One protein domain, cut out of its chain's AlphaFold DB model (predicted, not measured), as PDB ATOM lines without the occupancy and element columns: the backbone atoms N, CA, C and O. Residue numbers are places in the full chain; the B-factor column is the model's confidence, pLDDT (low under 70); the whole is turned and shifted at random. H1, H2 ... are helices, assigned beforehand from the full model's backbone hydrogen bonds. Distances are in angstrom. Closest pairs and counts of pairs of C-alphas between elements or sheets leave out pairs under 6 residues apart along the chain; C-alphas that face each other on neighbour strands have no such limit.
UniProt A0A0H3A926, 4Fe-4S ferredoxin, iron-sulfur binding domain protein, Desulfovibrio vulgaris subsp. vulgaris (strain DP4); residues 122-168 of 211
ATOM      1  N   CYS A 122     -21.224  49.884  13.665       91.38
ATOM      2  CA  CYS A 122     -21.461  48.730  12.815       91.38
ATOM      3  C   CYS A 122     -21.744  47.485  13.669       91.38
ATOM      4  O   CYS A 122     -20.882  47.086  14.450       91.38
ATOM      5  N   GLU A 123     -22.876  46.805  13.466       90.62
ATOM      6  CA  GLU A 123     -23.205  45.573  14.213       90.62
ATOM      7  C   GLU A 123     -22.217  44.417  13.942       90.62
ATOM      8  O   GLU A 123     -22.077  43.514  14.760       90.62
ATOM      9  N   GLY A 124     -21.500  44.441  12.810       89.69
ATOM     10  CA  GLY A 124     -20.549  43.388  12.437       89.69
ATOM     11  C   GLY A 124     -19.122  43.575  12.966       89.69
ATOM     12  O   GLY A 124     -18.438  42.588  13.216       89.69
ATOM     13  N   CYS A 125     -18.643  44.816  13.101       91.94
ATOM     14  CA  CYS A 125     -17.246  45.092  13.476       91.94
ATOM     15  C   CYS A 125     -17.055  46.224  14.495       91.94
ATOM     16  O   CYS A 125     -15.920  46.508  14.864       91.94
ATOM     17  N   GLY A 126     -18.121  46.905  14.916       89.44
ATOM     18  CA  GLY A 126     -18.069  48.016  15.871       89.44
ATOM     19  C   GLY A 126     -17.568  49.351  15.310       89.44
ATOM     20  O   GLY A 126     -17.601  50.347  16.025       89.44
ATOM     21  N   ALA A 127     -17.135  49.416  14.046       90.00
ATOM     22  CA  ALA A 127     -16.662  50.663  13.440       90.00
ATOM     23  C   ALA A 127     -17.750  51.752  13.433       90.00
ATOM     24  O   ALA A 127     -18.913  51.458  13.143       90.00
ATOM     25  N   HIS A 128     -17.364  53.008  13.683       90.62
ATOM     26  CA  HIS A 128     -18.256  54.155  13.525       90.62
ATOM     27  C   HIS A 128     -18.579  54.375  12.049       90.62
ATOM     28  O   HIS A 128     -17.691  54.488  11.202       90.62
ATOM     29  N   ILE A 129     -19.867  54.420  11.736       89.50
ATOM     30  CA  ILE A 129     -20.370  54.639  10.388       89.50
ATOM     31  C   ILE A 129     -21.393  55.763  10.381       89.50
ATOM     32  O   ILE A 129     -22.117  56.013  11.347       89.50
ATOM     33  N   ARG A 130     -21.471  56.425   9.228       87.56
ATOM     34  CA  ARG A 130     -22.498  57.421   8.951       87.56
ATOM     35  C   ARG A 130     -23.784  56.683   8.562       87.56
ATOM     36  O   ARG A 130     -23.752  55.946   7.569       87.56
ATOM     37  N   PRO A 131     -24.893  56.855   9.301       79.75
ATOM     38  CA  PRO A 131     -26.162  56.248   8.927       79.75
ATOM     39  C   PRO A 131     -26.613  56.838   7.593       79.75
ATOM     40  O   PRO A 131     -26.661  58.052   7.429       79.75
ATOM     41  N   LEU A 132     -26.945  55.996   6.622       82.81
ATOM     42  CA  LEU A 132     -27.573  56.466   5.393       82.81
ATOM     43  C   LEU A 132     -29.094  56.567   5.651       82.81
ATOM     44  O   LEU A 132     -29.675  55.632   6.199       82.81
ATOM     45  N   PRO A 133     -29.781  57.667   5.310       79.94
ATOM     46  CA  PRO A 133     -31.214  57.764   5.554       79.94
ATOM     47  C   PRO A 133     -31.991  56.824   4.620       79.94
ATOM     48  O   PRO A 133     -31.599  56.642   3.458       79.94
ATOM     49  N   PRO A 134     -33.115  56.247   5.084       75.81
ATOM     50  CA  PRO A 134     -33.833  55.191   4.371       75.81
ATOM     51  C   PRO A 134     -34.318  55.628   2.984       75.81
ATOM     52  O   PRO A 134     -34.334  54.822   2.059       75.81
ATOM     53  N   GLN A 135     -34.653  56.907   2.794       77.38
ATOM     54  CA  GLN A 135     -35.120  57.433   1.508       77.38
ATOM     55  C   GLN A 135     -34.012  57.436   0.448       77.38
ATOM     56  O   GLN A 135     -34.253  57.089  -0.709       77.38
ATOM     57  N   LEU A 136     -32.797  57.833   0.832       79.62
ATOM     58  CA  LEU A 136     -31.651  57.841  -0.078       79.62
ATOM     59  C   LEU A 136     -31.204  56.413  -0.379       79.62
ATOM     60  O   LEU A 136     -30.886  56.067  -1.513       79.62
ATOM     61  N   ALA A 137     -31.248  55.576   0.641       78.00
ATOM     62  CA  ALA A 137     -30.882  54.189   0.538       78.00
ATOM     63  C   ALA A 137     -31.843  53.410  -0.381       78.00
ATOM     64  O   ALA A 137     -31.384  52.696  -1.271       78.00
ATOM     65  N   ALA A 138     -33.158  53.606  -0.244       77.38
ATOM     66  CA  ALA A 138     -34.153  52.994  -1.123       77.38
ATOM     67  C   ALA A 138     -33.926  53.360  -2.601       77.38
ATOM     68  O   ALA A 138     -34.112  52.527  -3.484       77.38
ATOM     69  N   ARG A 139     -33.476  54.592  -2.878       79.31
ATOM     70  CA  ARG A 139     -33.086  55.019  -4.232       79.31
ATOM     71  C   ARG A 139     -31.791  54.367  -4.711       79.31
ATOM     72  O   ARG A 139     -31.690  54.053  -5.890       79.31
ATOM     73  N   ALA A 140     -30.812  54.204  -3.824       78.81
ATOM     74  CA  ALA A 140     -29.497  53.676  -4.169       78.81
ATOM     75  C   ALA A 140     -29.516  52.168  -4.461       78.81
ATOM     76  O   ALA A 140     -28.872  51.730  -5.407       78.81
ATOM     77  N   TYR A 141     -30.247  51.383  -3.666       75.25
ATOM     78  CA  TYR A 141     -30.236  49.917  -3.767       75.25
ATOM     79  C   TYR A 141     -31.524  49.323  -4.368       75.25
ATOM     80  O   TYR A 141     -31.557  48.137  -4.685       75.25
ATOM     81  N   GLY A 142     -32.568  50.135  -4.577       68.31
ATOM     82  CA  GLY A 142     -33.821  49.708  -5.207       68.31
ATOM     83  C   GLY A 142     -34.626  48.677  -4.393       68.31
ATOM     84  O   GLY A 142     -34.246  48.315  -3.280       68.31
ATOM     85  N   PRO A 143     -35.760  48.186  -4.929       59.72
ATOM     86  CA  PRO A 143     -36.617  47.184  -4.287       59.72
ATOM     87  C   PRO A 143     -36.065  45.750  -4.443       59.72
ATOM     88  O   PRO A 143     -36.794  44.830  -4.809       59.72
ATOM     89  N   GLY A 144     -34.766  45.548  -4.212       57.06
ATOM     90  CA  GLY A 144     -34.173  44.211  -4.138       57.06
ATOM     91  C   GLY A 144     -34.518  43.568  -2.796       57.06
ATOM     92  O   GLY A 144     -34.406  44.233  -1.773       57.06
ATOM     93  N   GLY A 145     -34.947  42.303  -2.796       55.69
ATOM     94  CA  GLY A 145     -35.471  41.547  -1.643       55.69
ATOM     95  C   GLY A 145     -34.485  41.242  -0.505       55.69
ATOM     96  O   GLY A 145     -34.546  40.169   0.087       55.69
ATOM     97  N   PHE A 146     -33.575  42.163  -0.204       59.38
ATOM     98  CA  PHE A 146     -32.703  42.131   0.958       59.38
ATOM     99  C   PHE A 146     -33.396  42.795   2.149       59.38
ATOM    100  O   PHE A 146     -34.154  43.754   1.985       59.38
ATOM    101  N   ASP A 147     -33.101  42.320   3.360       68.31
ATOM    102  CA  ASP A 147     -33.493  43.016   4.586       68.31
ATOM    103  C   ASP A 147     -32.702  44.323   4.722       68.31
ATOM    104  O   ASP A 147     -31.623  44.408   5.314       68.31
ATOM    105  N   PHE A 148     -33.266  45.359   4.117       67.62
ATOM    106  CA  PHE A 148     -32.685  46.680   3.990       67.62
ATOM    107  C   PHE A 148     -32.266  47.278   5.340       67.62
ATOM    108  O   PHE A 148     -31.228  47.934   5.445       67.62
ATOM    109  N   ALA A 149     -33.063  47.046   6.384       71.06
ATOM    110  CA  ALA A 149     -32.830  47.615   7.704       71.06
ATOM    111  C   ALA A 149     -31.547  47.066   8.341       71.06
ATOM    112  O   ALA A 149     -30.802  47.826   8.959       71.06
ATOM    113  N   SER A 150     -31.258  45.782   8.136       75.94
ATOM    114  CA  SER A 150     -30.078  45.113   8.688       75.94
ATOM    115  C   SER A 150     -28.787  45.540   7.984       75.94
ATOM    116  O   SER A 150     -27.802  45.886   8.633       75.94
ATOM    117  N   PHE A 151     -28.793  45.647   6.650       76.69
ATOM    118  CA  PHE A 151     -27.617  46.102   5.887       76.69
ATOM    119  C   PHE A 151     -27.204  47.544   6.211       76.69
ATOM    120  O   PHE A 151     -26.029  47.911   6.114       76.69
ATOM    121  N   MET A 152     -28.156  48.383   6.604       79.56
ATOM    122  CA  MET A 152     -27.903  49.791   6.910       79.56
ATOM    123  C   MET A 152     -27.197  49.994   8.251       79.56
ATOM    124  O   MET A 152     -26.600  51.048   8.459       79.56
ATOM    125  N   ARG A 153     -27.188  48.970   9.111       87.25
ATOM    126  CA  ARG A 153     -26.416  48.937  10.361       87.25
ATOM    127  C   ARG A 153     -25.021  48.344  10.199       87.25
ATOM    128  O   ARG A 153     -24.280  48.236  11.170       87.25
ATOM    129  N   LEU A 154     -24.654  47.965   8.977       88.31
ATOM    130  CA  LEU A 154     -23.346  47.419   8.647       88.31
ATOM    131  C   LEU A 154     -22.523  48.434   7.849       88.31
ATOM    132  O   LEU A 154     -23.033  49.152   6.984       88.31
ATOM    133  N   CYS A 155     -21.215  48.460   8.101       89.62
ATOM    134  CA  CYS A 155     -20.269  49.228   7.298       89.62
ATOM    135  C   CYS A 155     -20.131  48.631   5.881       89.62
ATOM    136  O   CYS A 155     -20.492  47.470   5.671       89.62
ATOM    137  N   PRO A 156     -19.586  49.374   4.896       86.81
ATOM    138  CA  PRO A 156     -19.392  48.869   3.534       86.81
ATOM    139  C   PRO A 156     -18.668  47.515   3.470       86.81
ATOM    140  O   PRO A 156     -19.127  46.616   2.769       86.81
ATOM    141  N   SER A 157     -17.612  47.330   4.268       89.75
ATOM    142  CA  SER A 157     -16.857  46.073   4.328       89.75
ATOM    143  C   SER A 157     -17.684  44.925   4.915       89.75
ATOM    144  O   SER A 157     -17.731  43.838   4.345       89.75
ATOM    145  N   CYS A 158     -18.401  45.159   6.020       89.81
ATOM    146  CA  CYS A 158     -19.284  44.154   6.620       89.81
ATOM    147  C   CYS A 158     -20.469  43.806   5.712       89.81
ATOM    148  O   CYS A 158     -20.847  42.640   5.647       89.81
ATOM    149  N   ARG A 159     -21.018  44.775   4.966       86.31
ATOM    150  CA  ARG A 159     -22.046  44.519   3.947       86.31
ATOM    151  C   ARG A 159     -21.524  43.621   2.830       86.31
ATOM    152  O   ARG A 159     -22.221  42.693   2.439       86.31
ATOM    153  N   GLN A 160     -20.311  43.874   2.344       85.38
ATOM    154  CA  GLN A 160     -19.691  43.057   1.301       85.38
ATOM    155  C   GLN A 160     -19.458  41.617   1.777       85.38
ATOM    156  O   GLN A 160     -19.738  40.675   1.043       85.38
ATOM    157  N   LEU A 161     -19.014  41.437   3.025       87.25
ATOM    158  CA  LEU A 161     -18.850  40.116   3.636       87.25
ATOM    159  C   LEU A 161     -20.190  39.399   3.835       87.25
ATOM    160  O   LEU A 161     -20.291  38.209   3.549       87.25
ATOM    161  N   ALA A 162     -21.215  40.109   4.308       83.06
ATOM    162  CA  ALA A 162     -22.556  39.556   4.475       83.06
ATOM    163  C   ALA A 162     -23.157  39.118   3.130       83.06
ATOM    164  O   ALA A 162     -23.706  38.024   3.041       83.06
ATOM    165  N   ALA A 163     -22.989  39.927   2.079       80.44
ATOM    166  CA  ALA A 163     -23.407  39.576   0.724       80.44
ATOM    167  C   ALA A 163     -22.650  38.345   0.195       80.44
ATOM    168  O   ALA A 163     -23.276  37.382  -0.231       80.44
ATOM    169  N   ALA A 164     -21.318  38.311   0.327       82.25
ATOM    170  CA  ALA A 164     -20.507  37.171  -0.111       82.25
ATOM    171  C   ALA A 164     -20.881  35.853   0.597       82.25
ATOM    172  O   ALA A 164     -20.859  34.792  -0.021       82.25
ATOM    173  N   ARG A 165     -21.249  35.913   1.885       80.00
ATOM    174  CA  ARG A 165     -21.753  34.757   2.652       80.00
ATOM    175  C   ARG A 165     -23.154  34.314   2.225       80.00
ATOM    176  O   ARG A 165     -23.490  33.151   2.404       80.00
ATOM    177  N   ALA A 166     -23.978  35.222   1.707       72.56
ATOM    178  CA  ALA A 166     -25.292  34.871   1.177       72.56
ATOM    179  C   ALA A 166     -25.181  34.178  -0.193       72.56
ATOM    180  O   ALA A 166     -25.932  33.243  -0.462       72.56
ATOM    181  N   ASP A 167     -24.221  34.596  -1.023       64.94
ATOM    182  CA  ASP A 167     -24.002  34.043  -2.367       64.94
ATOM    183  C   ASP A 167     -23.254  32.698  -2.364       64.94
ATOM    184  O   ASP A 167     -23.375  31.907  -3.301       64.94
ATOM    185  N   VAL A 168     -22.482  32.409  -1.312       51.31
ATOM    186  CA  VAL A 168     -21.687  31.183  -1.187       51.31
ATOM    187  C   VAL A 168     -22.010  30.526   0.149       51.31
ATOM    188  O   VAL A 168     -21.797  31.130   1.194       51.31
TER     189      VAL A 168
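AT A GLANCE: This is residues 122 to 168 of the 211 residues of the protein "4Fe-4S ferredoxin, iron-sulfur binding domain protein" of Desulfovibrio vulgaris subsp. vulgaris (strain DP4) (UniProt A0A0H3A926). This is a flat, open frame of three helices, with H3, the longest, on one side, H1 on the opposite side and the small H2 between them. The stretch of residues 122 to 133, with no named element, runs along a further side from the end of the frame where H3 begins to H1, and residues 139 to 145, of which 139 to 141 belong to H1, stick out. The printed part has 47 residues with three named helices, in the order H1, H2, H3 along the chain, and no named strand; the class is all helix. The whole is compact, with a radius of gyration of the C-alphas of 10.7 A, and spans 27 by 25 by 12 A.

HOW THE PARTS SIT: H3, residues 156 to 167, touches no helix. H2, residues 148 to 151, is close to H3 but not clearly touching it; their closest C-alphas, those of Phe 151 and Arg 159, are 6.1 A apart. H1, residues 134 to 141, and H2 are near each other, with 6 pairs of C-alphas within 10 A and the closest at 8.3 A. H1 and H3 are apart. In H1 and H3 every O i to N i+4 pair is within hydrogen-bond range, while H2, with 4 residues, is too short for such a pair.

IN THESE COORDINATES: H3 is 16.6 A from first to last C-alpha, from C-alpha 156 at (-19.392, 48.869, 3.534) to C-alpha 167 at (-24.002, 34.043, -2.367). H2 measures 5.4 A from Phe 148 to Phe 151. H1 measures 10.3 A and begins at C-alpha 134, (-33.833, 55.191, 4.371).

THE WHOLE: The two C-alphas farthest apart, those of Gln 135 and Val 168, are 29.6 A apart. The printed part has no cut. The link from H2 to H3 is tight and that from H1 to H2 is short. The mean pLDDT of the printed part is 79.1, and it is under 70 at residues 142 to 148 and 167 to 168.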